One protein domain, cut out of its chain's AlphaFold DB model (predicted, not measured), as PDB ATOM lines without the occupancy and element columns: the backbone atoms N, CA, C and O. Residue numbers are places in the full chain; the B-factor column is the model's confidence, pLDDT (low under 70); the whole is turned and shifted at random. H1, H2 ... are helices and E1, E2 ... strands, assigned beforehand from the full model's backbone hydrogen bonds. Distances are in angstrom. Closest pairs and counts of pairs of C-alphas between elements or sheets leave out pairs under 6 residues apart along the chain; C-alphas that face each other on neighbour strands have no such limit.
ATOM      1  N   PRO A 346     138.659  16.476  61.026       51.12
ATOM      2  CA  PRO A 346     138.458  15.111  61.484       51.12
ATOM      3  C   PRO A 346     137.639  14.352  60.441       51.12
ATOM      4  O   PRO A 346     136.506  14.725  60.130       51.12
ATOM      5  N   SER A 347     138.238  13.290  59.895       53.34
ATOM      6  CA  SER A 347     137.619  12.403  58.911       53.34
ATOM      7  C   SER A 347     136.198  12.033  59.341       53.34
ATOM      8  O   SER A 347     135.981  11.749  60.524       53.34
ATOM      9  N   CYS A 348     135.249  12.023  58.392       52.91
ATOM     10  CA  CYS A 348     133.862  11.627  58.639       52.91
ATOM     11  C   CYS A 348     133.830  10.366  59.508       52.91
ATOM     12  O   CYS A 348     134.404   9.339  59.136       52.91
ATOM     13  N   LYS A 349     133.202  10.451  60.683       57.56
ATOM     14  CA  LYS A 349     133.118   9.309  61.591       57.56
ATOM     15  C   LYS A 349     132.234   8.251  60.936       57.56
ATOM     16  O   LYS A 349     131.119   8.548  60.510       57.56
ATOM     17  N   VAL A 350     132.758   7.036  60.830       57.03
ATOM     18  CA  VAL A 350     132.011   5.863  60.377       57.03
ATOM     19  C   VAL A 350     131.786   4.995  61.607       57.03
ATOM     20  O   VAL A 350     132.759   4.633  62.271       57.03
ATOM     21  N   ASP A 351     130.530   4.730  61.950       61.47
ATOM     22  CA  ASP A 351     130.171   3.764  62.987       61.47
ATOM     23  C   ASP A 351     129.748   2.426  62.358       61.47
ATOM     24  O   ASP A 351     129.737   2.269  61.133       61.47
ATOM     25  N   ASP A 352     129.395   1.450  63.197       54.91
ATOM     26  CA  ASP A 352     128.956   0.120  62.755       54.91
ATOM     27  C   ASP A 352     127.682   0.159  61.871       54.91
ATOM     28  O   ASP A 352     127.363  -0.831  61.210       54.91
ATOM     29  N   ASN A 353     126.982   1.302  61.811       56.31
ATOM     30  CA  ASN A 353     125.781   1.550  61.011       56.31
ATOM     31  C   ASN A 353     126.023   2.473  59.793       56.31
ATOM     32  O   ASN A 353     125.093   2.701  59.015       56.31
ATOM     33  N   GLY A 354     127.248   2.969  59.581       65.25
ATOM     34  CA  GLY A 354     127.640   3.759  58.414       65.25
ATOM     35  C   GLY A 354     128.081   5.193  58.730       65.25
ATOM     36  O   GLY A 354     128.804   5.453  59.684       65.25
ATOM     37  N   PHE A 355     127.737   6.129  57.841       67.12
ATOM     38  CA  PHE A 355     128.138   7.540  57.920       67.12
ATOM     39  C   PHE A 355     127.446   8.266  59.084       67.12
ATOM     40  O   PHE A 355     126.216   8.314  59.123       67.12
ATOM     41  N   VAL A 356     128.225   8.896  59.972       74.31
ATOM     42  CA  VAL A 356     127.708   9.734  61.063       74.31
ATOM     43  C   VAL A 356     127.777  11.214  60.656       74.31
ATOM     44  O   VAL A 356     128.883  11.753  60.550       74.31
ATOM     45  N   PRO A 357     126.633  11.889  60.434       75.75
ATOM     46  CA  PRO A 357     126.616  13.298  60.058       75.75
ATOM     47  C   PRO A 357     127.134  14.185  61.195       75.75
ATOM     48  O   PRO A 357     126.794  13.978  62.363       75.75
ATOM     49  N   ARG A 358     127.938  15.196  60.855       81.38
ATOM     50  CA  ARG A 358     128.388  16.229  61.802       81.38
ATOM     51  C   ARG A 358     127.351  17.338  61.991       81.38
ATOM     52  O   ARG A 358     127.455  18.098  62.951       81.38
ATOM     53  N   ILE A 359     126.369  17.422  61.097       83.94
ATOM     54  CA  ILE A 359     125.306  18.430  61.105       83.94
ATOM     55  C   ILE A 359     123.960  17.750  61.327       83.94
ATOM     56  O   ILE A 359     123.686  16.679  60.784       83.94
ATOM     57  N   ASP A 360     123.077  18.403  62.080       84.62
ATOM     58  CA  ASP A 360     121.682  17.982  62.162       84.62
ATOM     59  C   ASP A 360     120.922  18.381  60.885       84.62
ATOM     60  O   ASP A 360     120.303  19.438  60.781       84.62
ATOM     61  N   TRP A 361     120.973  17.515  59.873       85.81
ATOM     62  CA  TRP A 361     120.244  17.704  58.614       85.81
ATOM     63  C   TRP A 361     118.721  17.723  58.792       85.81
ATOM     64  O   TRP A 361     118.016  18.233  57.922       85.81
ATOM     65  N   SER A 362     118.203  17.170  59.895       83.12
ATOM     66  CA  SER A 362     116.764  17.107  60.162       83.12
ATOM     67  C   SER A 362     116.197  18.432  60.670       83.12
ATOM     68  O   SER A 362     115.017  18.708  60.457       83.12
ATOM     69  N   SER A 363     117.040  19.270  61.282       83.56
ATOM     70  CA  SER A 363     116.656  20.593  61.773       83.56
ATOM     71  C   SER A 363     116.748  21.692  60.715       83.56
ATOM     72  O   SER A 363     116.315  22.816  60.970       83.56
ATOM     73  N   LEU A 364     117.333  21.408  59.544       84.75
ATOM     74  CA  LEU A 364     117.486  22.400  58.483       84.75
ATOM     75  C   LEU A 364     116.128  22.778  57.872       84.75
ATOM     76  O   LEU A 364     115.294  21.903  57.619       84.75
ATOM     77  N   PRO A 365     115.907  24.068  57.564       83.44
ATOM     78  CA  PRO A 365     114.702  24.496  56.883       83.44
ATOM     79  C   PRO A 365     114.656  23.908  55.472       83.44
ATOM     80  O   PRO A 365     115.682  23.683  54.823       83.44
ATOM     81  N   GLU A 366     113.440  23.712  54.976       77.69
ATOM     82  CA  GLU A 366     113.153  23.062  53.696       77.69
ATOM     83  C   GLU A 366     113.987  23.602  52.505       77.69
ATOM     84  O   GLU A 366     114.547  22.783  51.771       77.69
ATOM     85  N   PRO A 367     114.207  24.931  52.344       75.50
ATOM     86  CA  PRO A 367     115.036  25.475  51.260       75.50
ATOM     87  C   PRO A 367     116.542  25.201  51.394       75.50
ATOM     88  O   PRO A 367     117.251  25.203  50.391       75.50
ATOM     89  N   ALA A 368     117.046  24.974  52.611       78.12
ATOM     90  CA  ALA A 368     118.456  24.660  52.852       78.12
ATOM     91  C   ALA A 368     118.755  23.166  52.676       78.12
ATOM     92  O   ALA A 368     119.906  22.771  52.492       78.12
ATOM     93  N   HIS A 369     117.727  22.314  52.693       81.25
ATOM     94  CA  HIS A 369     117.918  20.886  52.522       81.25
ATOM     95  C   HIS A 369     118.083  20.529  51.027       81.25
ATOM     96  O   HIS A 369     117.199  20.814  50.214       81.25
ATOM     97  N   PRO A 370     119.116  19.755  50.626       75.56
ATOM     98  CA  PRO A 370     119.346  19.352  49.226       75.56
ATOM     99  C   PRO A 370     118.226  18.495  48.601       75.56
ATOM    100  O   PRO A 370     118.263  18.197  47.408       75.56
ATOM    101  N   ARG A 371     117.207  18.113  49.386       72.44
ATOM    102  CA  ARG A 371     116.024  17.361  48.945       72.44
ATOM    103  C   ARG A 371     115.204  18.133  47.919       72.44
ATOM    104  O   ARG A 371     114.647  17.518  47.016       72.44
ATOM    105  N   HIS A 372     115.186  19.459  48.027       66.00
ATOM    106  CA  HIS A 372     114.438  20.332  47.123       66.00
ATOM    107  C   HIS A 372     115.170  20.612  45.800       66.00
ATOM    108  O   HIS A 372     114.565  21.104  44.853       66.00
ATOM    109  N   GLY A 373     116.441  20.212  45.674       60.19
ATOM    110  CA  GLY A 373     117.292  20.464  44.504       60.19
ATOM    111  C   GLY A 373     117.079  19.569  43.279       60.19
ATOM    112  O   GLY A 373     118.020  19.385  42.514       60.19
ATOM    113  N   GLN A 374     115.910  18.943  43.100       59.19
ATOM    114  CA  GLN A 374     115.663  17.948  42.033       59.19
ATOM    115  C   GLN A 374     116.713  16.810  41.979       59.19
ATOM    116  O   GLN A 374     117.029  16.277  40.913       59.19
ATOM    117  N   VAL A 375     117.274  16.413  43.126       61.03
ATOM    118  CA  VAL A 375     118.264  15.327  43.199       61.03
ATOM    119  C   VAL A 375     117.530  13.975  43.279       61.03
ATOM    120  O   VAL A 375     116.751  13.773  44.209       61.03
ATOM    121  N   PRO A 376     117.755  13.019  42.351       63.53
ATOM    122  CA  PRO A 376     117.144  11.688  42.420       63.53
ATOM    123  C   PRO A 376     117.450  10.981  43.747       63.53
ATOM    124  O   PRO A 376     118.567  11.096  44.250       63.53
ATOM    125  N   GLY A 377     116.507  10.196  44.281       62.72
ATOM    126  CA  GLY A 377     116.571   9.643  45.646       62.72
ATOM    127  C   GLY A 377     117.880   8.932  46.026       62.72
ATOM    128  O   GLY A 377     118.403   9.171  47.106       62.72
ATOM    129  N   SER A 378     118.489   8.152  45.124       63.56
ATOM    130  CA  SER A 378     119.779   7.478  45.380       63.56
ATOM    131  C   SER A 378     121.008   8.399  45.320       63.56
ATOM    132  O   SER A 378     122.090   8.036  45.781       63.56
ATOM    133  N   ARG A 379     120.872   9.592  44.732       72.00
ATOM    134  CA  ARG A 379     121.920  10.626  44.678       72.00
ATOM    135  C   ARG A 379     121.839  11.596  45.854       72.00
ATOM    136  O   ARG A 379     122.819  12.286  46.117       72.00
ATOM    137  N   LEU A 380     120.707  11.637  46.553       79.69
ATOM    138  CA  LEU A 380     120.481  12.549  47.665       79.69
ATOM    139  C   LEU A 380     121.380  12.227  48.863       79.69
ATOM    140  O   LEU A 380     122.053  13.122  49.358       79.69
ATOM    141  N   GLU A 381     121.445  10.966  49.291       77.94
ATOM    142  CA  GLU A 381     122.285  10.556  50.429       77.94
ATOM    143  C   GLU A 381     123.764  10.869  50.182       77.94
ATOM    144  O   GLU A 381     124.425  11.469  51.024       77.94
ATOM    145  N   ARG A 382     124.263  10.568  48.977       81.50
ATOM    146  CA  ARG A 382     125.639  10.910  48.578       81.50
ATOM    147  C   ARG A 382     125.881  12.417  48.581       81.50
ATOM    148  O   ARG A 382     126.963  12.864  48.943       81.50
ATOM    149  N   LYS A 383     124.883  13.206  48.170       83.81
ATOM    150  CA  LYS A 383     124.969  14.669  48.177       83.81
ATOM    151  C   LYS A 383     125.009  15.215  49.604       83.81
ATOM    152  O   LYS A 383     125.809  16.103  49.864       83.81
ATOM    153  N   ILE A 384     124.196  14.669  50.510       85.38
ATOM    154  CA  ILE A 384     124.201  15.019  51.938       85.38
ATOM    155  C   ILE A 384     125.573  14.725  52.543       85.38
ATOM    156  O   ILE A 384     126.174  15.616  53.125       85.38
ATOM    157  N   GLN A 385     126.116  13.526  52.320       84.88
ATOM    158  CA  GLN A 385     127.449  13.148  52.806       84.88
ATOM    159  C   GLN A 385     128.550  14.077  52.281       84.88
ATOM    160  O   GLN A 385     129.424  14.494  53.037       84.88
ATOM    161  N   GLN A 386     128.495  14.436  50.992       86.38
ATOM    162  CA  GLN A 386     129.439  15.381  50.393       86.38
ATOM    163  C   GLN A 386     129.348  16.762  51.057       86.38
ATOM    164  O   GLN A 386     130.372  17.355  51.383       86.38
ATOM    165  N   LEU A 387     128.130  17.283  51.229       89.06
ATOM    166  CA  LEU A 387     127.909  18.596  51.831       89.06
ATOM    167  C   LEU A 387     128.299  18.612  53.310       89.06
ATOM    168  O   LEU A 387     128.876  19.596  53.747       89.06
ATOM    169  N   ASP A 388     128.037  17.540  54.057       88.44
ATOM    170  CA  ASP A 388     128.341  17.458  55.488       88.44
ATOM    171  C   ASP A 388     129.835  17.619  55.758       88.44
ATOM    172  O   ASP A 388     130.220  18.460  56.567       88.44
ATOM    173  N   GLY A 389     130.677  16.912  54.997       85.25
ATOM    174  CA  GLY A 389     132.129  17.057  55.101       85.25
ATOM    175  C   GLY A 389     132.607  18.476  54.778       85.25
ATOM    176  O   GLY A 389     133.405  19.039  55.523       85.25
ATOM    177  N   MET A 390     132.091  19.080  53.700       88.25
ATOM    178  CA  MET A 390     132.483  20.439  53.299       88.25
ATOM    179  C   MET A 390     132.025  21.492  54.311       88.25
ATOM    180  O   MET A 390     132.808  22.354  54.696       88.25
ATOM    181  N   VAL A 391     130.773  21.421  54.765       90.06
ATOM    182  CA  VAL A 391     130.228  22.365  55.745       90.06
ATOM    183  C   VAL A 391     130.966  22.245  57.070       90.06
ATOM    184  O   VAL A 391     131.329  23.263  57.649       90.06
ATOM    185  N   ALA A 392     131.232  21.025  57.535       86.38
ATOM    186  CA  ALA A 392     131.956  20.812  58.778       86.38
ATOM    187  C   ALA A 392     133.375  21.401  58.728       86.38
ATOM    188  O   ALA A 392     133.776  22.086  59.665       86.38
ATOM    189  N   ALA A 393     134.094  21.209  57.617       85.25
ATOM    190  CA  ALA A 393     135.416  21.802  57.425       85.25
ATOM    191  C   ALA A 393     135.378  23.340  57.453       85.25
ATOM    192  O   ALA A 393     136.253  23.969  58.048       85.25
ATOM    193  N   VAL A 394     134.350  23.954  56.855       87.81
ATOM    194  CA  VAL A 394     134.172  25.415  56.891       87.81
ATOM    195  C   VAL A 394     133.846  25.897  58.306       87.81
ATOM    196  O   VAL A 394     134.480  26.842  58.764       87.81
ATOM    197  N   ILE A 395     132.916  25.241  59.013       87.00
ATOM    198  CA  ILE A 395     132.533  25.595  60.392       87.00
ATOM    199  C   ILE A 395     133.742  25.550  61.331       87.00
ATOM    200  O   ILE A 395     133.914  26.456  62.141       87.00
ATOM    201  N   ASP A 396     134.592  24.528  61.202       84.69
ATOM    202  CA  ASP A 396     135.792  24.373  62.035       84.69
ATOM    203  C   ASP A 396     136.835  25.484  61.791       84.69
ATOM    204  O   ASP A 396     137.743  25.670  62.602       84.69
ATOM    205  N   SER A 397     136.701  26.230  60.690       82.19
ATOM    206  CA  SER A 397     137.717  27.166  60.194       82.19
ATOM    207  C   SER A 397     137.267  28.624  60.167       82.19
ATOM    208  O   SER A 397     138.105  29.509  60.010       82.19
ATOM    209  N   CYS A 398     135.966  28.891  60.301       86.81
ATOM    210  CA  CYS A 398     135.407  30.238  60.251       86.81
ATOM    211  C   CYS A 398     135.208  30.839  61.649       86.81
ATOM    212  O   CYS A 398     134.811  30.165  62.600       86.81
ATOM    213  N   SER A 399     135.427  32.144  61.751       88.75
ATOM    214  CA  SER A 399     135.115  32.977  62.909       88.75
ATOM    215  C   SER A 399     133.900  33.870  62.647       88.75
ATOM    216  O   SER A 399     133.494  34.112  61.511       88.75
ATOM    217  N   LEU A 400     133.300  34.386  63.723       88.25
ATOM    218  CA  LEU A 400     132.198  35.342  63.628       88.25
ATOM    219  C   LEU A 400     132.635  36.585  62.834       88.25
ATOM    220  O   LEU A 400     133.639  37.207  63.173       88.25
ATOM    221  N   GLY A 401     131.844  36.974  61.834       86.25
ATOM    222  CA  GLY A 401     132.126  38.112  60.959       86.25
ATOM    223  C   GLY A 401     132.907  37.765  59.689       86.25
ATOM    224  O   GLY A 401     133.058  38.641  58.837       86.25
ATOM    225  N   ASP A 402     133.359  36.519  59.524       88.12
ATOM    226  CA  ASP A 402     134.104  36.109  58.332       88.12
ATOM    227  C   ASP A 402     133.251  36.163  57.056       88.12
ATOM    228  O   ASP A 402     132.024  35.999  57.069       88.12
ATOM    229  N   VAL A 403     133.931  36.365  55.923       87.38
ATOM    230  CA  VAL A 403     133.342  36.291  54.583       87.38
ATOM    231  C   VAL A 403     133.691  34.944  53.957       87.38
ATOM    232  O   VAL A 403     134.858  34.637  53.733       87.38
ATOM    233  N   ILE A 404     132.670  34.156  53.640       90.50
ATOM    234  CA  ILE A 404     132.793  32.833  53.025       90.50
ATOM    235  C   ILE A 404     132.366  32.941  51.565       90.50
ATOM    236  O   ILE A 404     131.262  33.406  51.280       90.50
ATOM    237  N   VAL A 405     133.213  32.494  50.637       89.81
ATOM    238  CA  VAL A 405     132.926  32.545  49.195       89.81
ATOM    239  C   VAL A 405     132.817  31.130  48.621       89.81
ATOM    240  O   VAL A 405     133.788  30.378  48.628       89.81
ATOM    241  N   ASP A 406     131.636  30.777  48.114       90.75
ATOM    242  CA  ASP A 406     131.332  29.499  47.458       90.75
ATOM    243  C   ASP A 406     131.446  29.662  45.934       90.75
ATOM    244  O   ASP A 406     130.545  30.194  45.278       90.75
ATOM    245  N   PHE A 407     132.587  29.261  45.369       87.81
ATOM    246  CA  PHE A 407     132.844  29.328  43.930       87.81
ATOM    247  C   PHE A 407     132.257  28.124  43.194       87.81
ATOM    248  O   PHE A 407     132.412  26.983  43.621       87.81
ATOM    249  N   CYS A 408     131.659  28.375  42.025       84.81
ATOM    250  CA  CYS A 408     130.898  27.367  41.281       84.81
ATOM    251  C   CYS A 408     129.777  26.765  42.140       84.81
ATOM    252  O   CYS A 408     129.548  25.551  42.118       84.81
ATOM    253  N   SER A 409     129.087  27.631  42.892       85.44
ATOM    254  CA  SER A 409     128.068  27.254  43.875       85.44
ATOM    255  C   SER A 409     126.928  26.419  43.281       85.44
ATOM    256  O   SER A 409     126.195  25.736  44.002       85.44
ATOM    257  N   GLY A 410     126.742  26.454  41.959       83.69
ATOM    258  CA  GLY A 410     125.647  25.808  41.258       83.69
ATOM    259  C   GLY A 410     124.326  26.286  41.839       83.69
ATOM    260  O   GLY A 410     124.129  27.482  42.018       83.69
ATOM    261  N   GLY A 411     123.453  25.341  42.196       77.94
ATOM    262  CA  GLY A 411     122.184  25.610  42.885       77.94
ATOM    263  C   GLY A 411     122.308  26.053  44.351       77.94
ATOM    264  O   GLY A 411     121.346  25.915  45.096       77.94
ATOM    265  N   GLY A 412     123.490  26.477  44.808       85.00
ATOM    266  CA  GLY A 412     123.703  27.040  46.146       85.00
ATOM    267  C   GLY A 412     123.643  26.035  47.297       85.00
ATOM    268  O   GLY A 412     123.527  26.433  48.451       85.00
ATOM    269  N   HIS A 413     123.716  24.727  47.028       86.69
ATOM    270  CA  HIS A 413     123.529  23.697  48.060       86.69
ATOM    271  C   HIS A 413     124.492  23.799  49.249       86.69
ATOM    272  O   HIS A 413     124.124  23.392  50.345       86.69
ATOM    273  N   LEU A 414     125.716  24.284  49.031       89.50
ATOM    274  CA  LEU A 414     126.687  24.500  50.100       89.50
ATOM    275  C   LEU A 414     126.474  25.876  50.740       89.50
ATOM    276  O   LEU A 414     126.214  25.952  51.939       89.50
ATOM    277  N   GLY A 415     126.505  26.946  49.936       89.88
ATOM    278  CA  GLY A 415     126.318  28.315  50.416       89.88
ATOM    279  C   GLY A 415     125.039  28.546  51.231       89.88
ATOM    280  O   GLY A 415     125.102  29.190  52.273       89.88
ATOM    281  N   ILE A 416     123.892  27.981  50.834       88.62
ATOM    282  CA  ILE A 416     122.621  28.139  51.569       88.62
ATOM    283  C   ILE A 416     122.688  27.457  52.944       88.62
ATOM    284  O   ILE A 416     122.219  28.018  53.936       88.62
ATOM    285  N   VAL A 417     123.290  26.264  53.026       90.38
ATOM    286  CA  VAL A 417     123.469  25.549  54.301       90.38
ATOM    287  C   VAL A 417     124.410  26.329  55.216       90.38
ATOM    288  O   VAL A 417     124.090  26.535  56.385       90.38
ATOM    289  N   LEU A 418     125.528  26.827  54.680       91.25
ATOM    290  CA  LEU A 418     126.471  27.658  55.429       91.25
ATOM    291  C   LEU A 418     125.822  28.949  55.930       91.25
ATOM    292  O   LEU A 418     125.979  29.284  57.098       91.25
ATOM    293  N   ALA A 419     125.036  29.634  55.096       89.56
ATOM    294  CA  ALA A 419     124.341  30.860  55.485       89.56
ATOM    295  C   ALA A 419     123.331  30.625  56.620       89.56
ATOM    296  O   ALA A 419     123.145  31.490  57.473       89.56
ATOM    297  N   HIS A 420     122.691  29.452  56.650       89.31
ATOM    298  CA  HIS A 420     121.783  29.078  57.731       89.31
ATOM    299  C   HIS A 420     122.523  28.744  59.035       89.31
ATOM    300  O   HIS A 420     122.101  29.177  60.107       89.31
ATOM    301  N   LEU A 421     123.610  27.972  58.954       90.12
ATOM    302  CA  LEU A 421     124.348  27.492  60.128       90.12
ATOM    303  C   LEU A 421     125.299  28.539  60.721       90.12
ATOM    304  O   LEU A 421     125.608  28.483  61.910       90.12
ATOM    305  N   LEU A 422     125.746  29.501  59.913       90.81
ATOM    306  CA  LEU A 422     126.690  30.551  60.289       90.81
ATOM    307  C   LEU A 422     126.063  31.941  60.077       90.81
ATOM    308  O   LEU A 422     126.568  32.726  59.275       90.81
ATOM    309  N   PRO A 423     124.983  32.297  60.804       88.81
ATOM    310  CA  PRO A 423     124.233  33.538  60.569       88.81
ATOM    311  C   PRO A 423     125.033  34.818  60.856       88.81
ATOM    312  O   PRO A 423     124.619  35.906  60.467       88.81
ATOM    313  N   GLY A 424     126.160  34.705  61.564       86.56
ATOM    314  CA  GLY A 424     127.083  35.811  61.806       86.56
ATOM    315  C   GLY A 424     128.232  35.912  60.800       86.56
ATOM    316  O   GLY A 424     129.090  36.770  60.974       86.56
ATOM    317  N   CYS A 425     128.278  35.045  59.785       90.56
ATOM    318  CA  CYS A 425     129.205  35.140  58.658       90.56
ATOM    319  C   CYS A 425     128.483  35.706  57.430       90.56
ATOM    320  O   CYS A 425     127.270  35.553  57.267       90.56
ATOM    321  N   ARG A 426     129.236  36.319  56.515       87.69
ATOM    322  CA  ARG A 426     128.724  36.740  55.208       87.69
ATOM    323  C   ARG A 426     129.030  35.662  54.177       87.69
ATOM    324  O   ARG A 426     130.191  35.447  53.853       87.69
ATOM    325  N   VAL A 427     128.006  35.026  53.614       89.38
ATOM    326  CA  VAL A 427     128.183  34.017  52.558       89.38
ATOM    327  C   VAL A 427     127.928  34.632  51.182       89.38
ATOM    328  O   VAL A 427     126.873  35.214  50.940       89.38
ATOM    329  N   ILE A 428     128.896  34.500  50.277       87.94
ATOM    330  CA  ILE A 428     128.835  34.963  48.889       87.94
ATOM    331  C   ILE A 428     128.889  33.736  47.982       87.94
ATOM    332  O   ILE A 428     129.838  32.961  48.033       87.94
ATOM    333  N   MET A 429     127.879  33.564  47.138       87.94
ATOM    334  CA  MET A 429     127.828  32.485  46.152       87.94
ATOM    335  C   MET A 429     128.180  33.040  44.775       87.94
ATOM    336  O   MET A 429     127.609  34.048  44.352       87.94
ATOM    337  N   VAL A 430     129.119  32.396  44.084       87.62
ATOM    338  CA  VAL A 430     129.605  32.823  42.771       87.62
ATOM    339  C   VAL A 430     129.398  31.699  41.767       87.62
ATOM    340  O   VAL A 430     129.965  30.614  41.907       87.62
ATOM    341  N   ASP A 431     128.640  31.969  40.705       86.56
ATOM    342  CA  ASP A 431     128.464  31.033  39.596       86.56
ATOM    343  C   ASP A 431     128.433  31.751  38.241       86.56
ATOM    344  O   ASP A 431     128.062  32.918  38.129       86.56
ATOM    345  N   ASN A 432     128.805  31.017  37.194       77.38
ATOM    346  CA  ASN A 432     128.805  31.482  35.808       77.38
ATOM    347  C   ASN A 432     127.495  31.142  35.076       77.38
ATOM    348  O   ASN A 432     127.233  31.639  33.978       77.38
ATOM    349  N   LYS A 433     126.668  30.255  35.638       71.50
ATOM    350  CA  LYS A 433     125.377  29.856  35.087       71.50
ATOM    351  C   LYS A 433     124.269  30.615  35.792       71.50
ATOM    352  O   LYS A 433     123.823  30.244  36.866       71.50
ATOM    353  N   GLU A 434     123.732  31.605  35.099       67.44
ATOM    354  CA  GLU A 434     122.550  32.362  35.530       67.44
ATOM    355  C   GLU A 434     121.378  31.459  35.957       67.44
ATOM    356  O   GLU A 434     120.761  31.697  36.985       67.44
ATOM    357  N   ALA A 435     121.127  30.361  35.232       61.94
ATOM    358  CA  ALA A 435     120.071  29.397  35.562       61.94
ATOM    359  C   ALA A 435     120.310  28.612  36.868       61.94
ATOM    360  O   ALA A 435     119.431  27.875  37.303       61.94
ATOM    361  N   SER A 436     121.506  28.702  37.449       56.84
ATOM    362  CA  SER A 436     121.864  28.053  38.709       56.84
ATOM    363  C   SER A 436     121.630  28.952  39.927       56.84
ATOM    364  O   SER A 436     121.532  28.428  41.026       56.84
ATOM    365  N   ILE A 437     121.467  30.264  39.734       55.38
ATOM    366  CA  ILE A 437     121.310  31.272  40.803       55.38
ATOM    367  C   ILE A 437     119.818  31.657  40.993       55.38
ATOM    368  O   ILE A 437     119.497  32.679  41.593       55.38
TER     369      ILE A 437
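AT A GLANCE: This is residues 346 to 437 of the 438 residues of the protein "EOG090X0615" of Eubosmina coregoni (UniProt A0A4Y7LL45). Little regular structure is present: a long unnamed stretch, residues 346 to 376, leads into the long helix H1, and the short helix H2 sits between H1 and a small sheet of two parallel strands, E1 and E2. The 92 printed residues include two named helices and two named strands, ordered H1, E1, H2, E2, a mixed class with 36 residues in named elements. The whole is compact, radius of gyration of the C-alphas 13.5 A, spanning 40 by 32 by 21 A.

HOW THE PARTS SIT: H1, residues 377 to 395, and H2, residues 415 to 421, are close but not clearly touching, at a steep tilt of 65 degrees; their closest C-alphas, Val 391 and Leu 418, are 6.5 A apart. E1, residues 403 to 407, and E2, residues 426 to 430, are parallel neighbours, with N 404 and O 426 within hydrogen-bond range at 2.8 A. E1, H2 and E2 form a strand-helix-strand unit, parallel neighbour strands with a helix between them along the chain; its crossover is right-handed. The closest C-alphas of H2 and E2, Ala 419 and Val 427, are 5.8 A apart. H2 has every O i to N i+4 pair within hydrogen-bond range, H1 13 of 15.

IN THESE COORDINATES: H1 runs 27.0 A from C-alpha 377 at (116.571, 9.643, 45.646). E1 measures 12.7 A, H2 9.9 A and E2 13.1 A, ending at C-alpha 430 at (129.605, 32.823, 42.771).

THE WHOLE: The printed part has no cut, and pLDDT is under 70 at residues 346 to 355, 372 to 378 and 434 to 437.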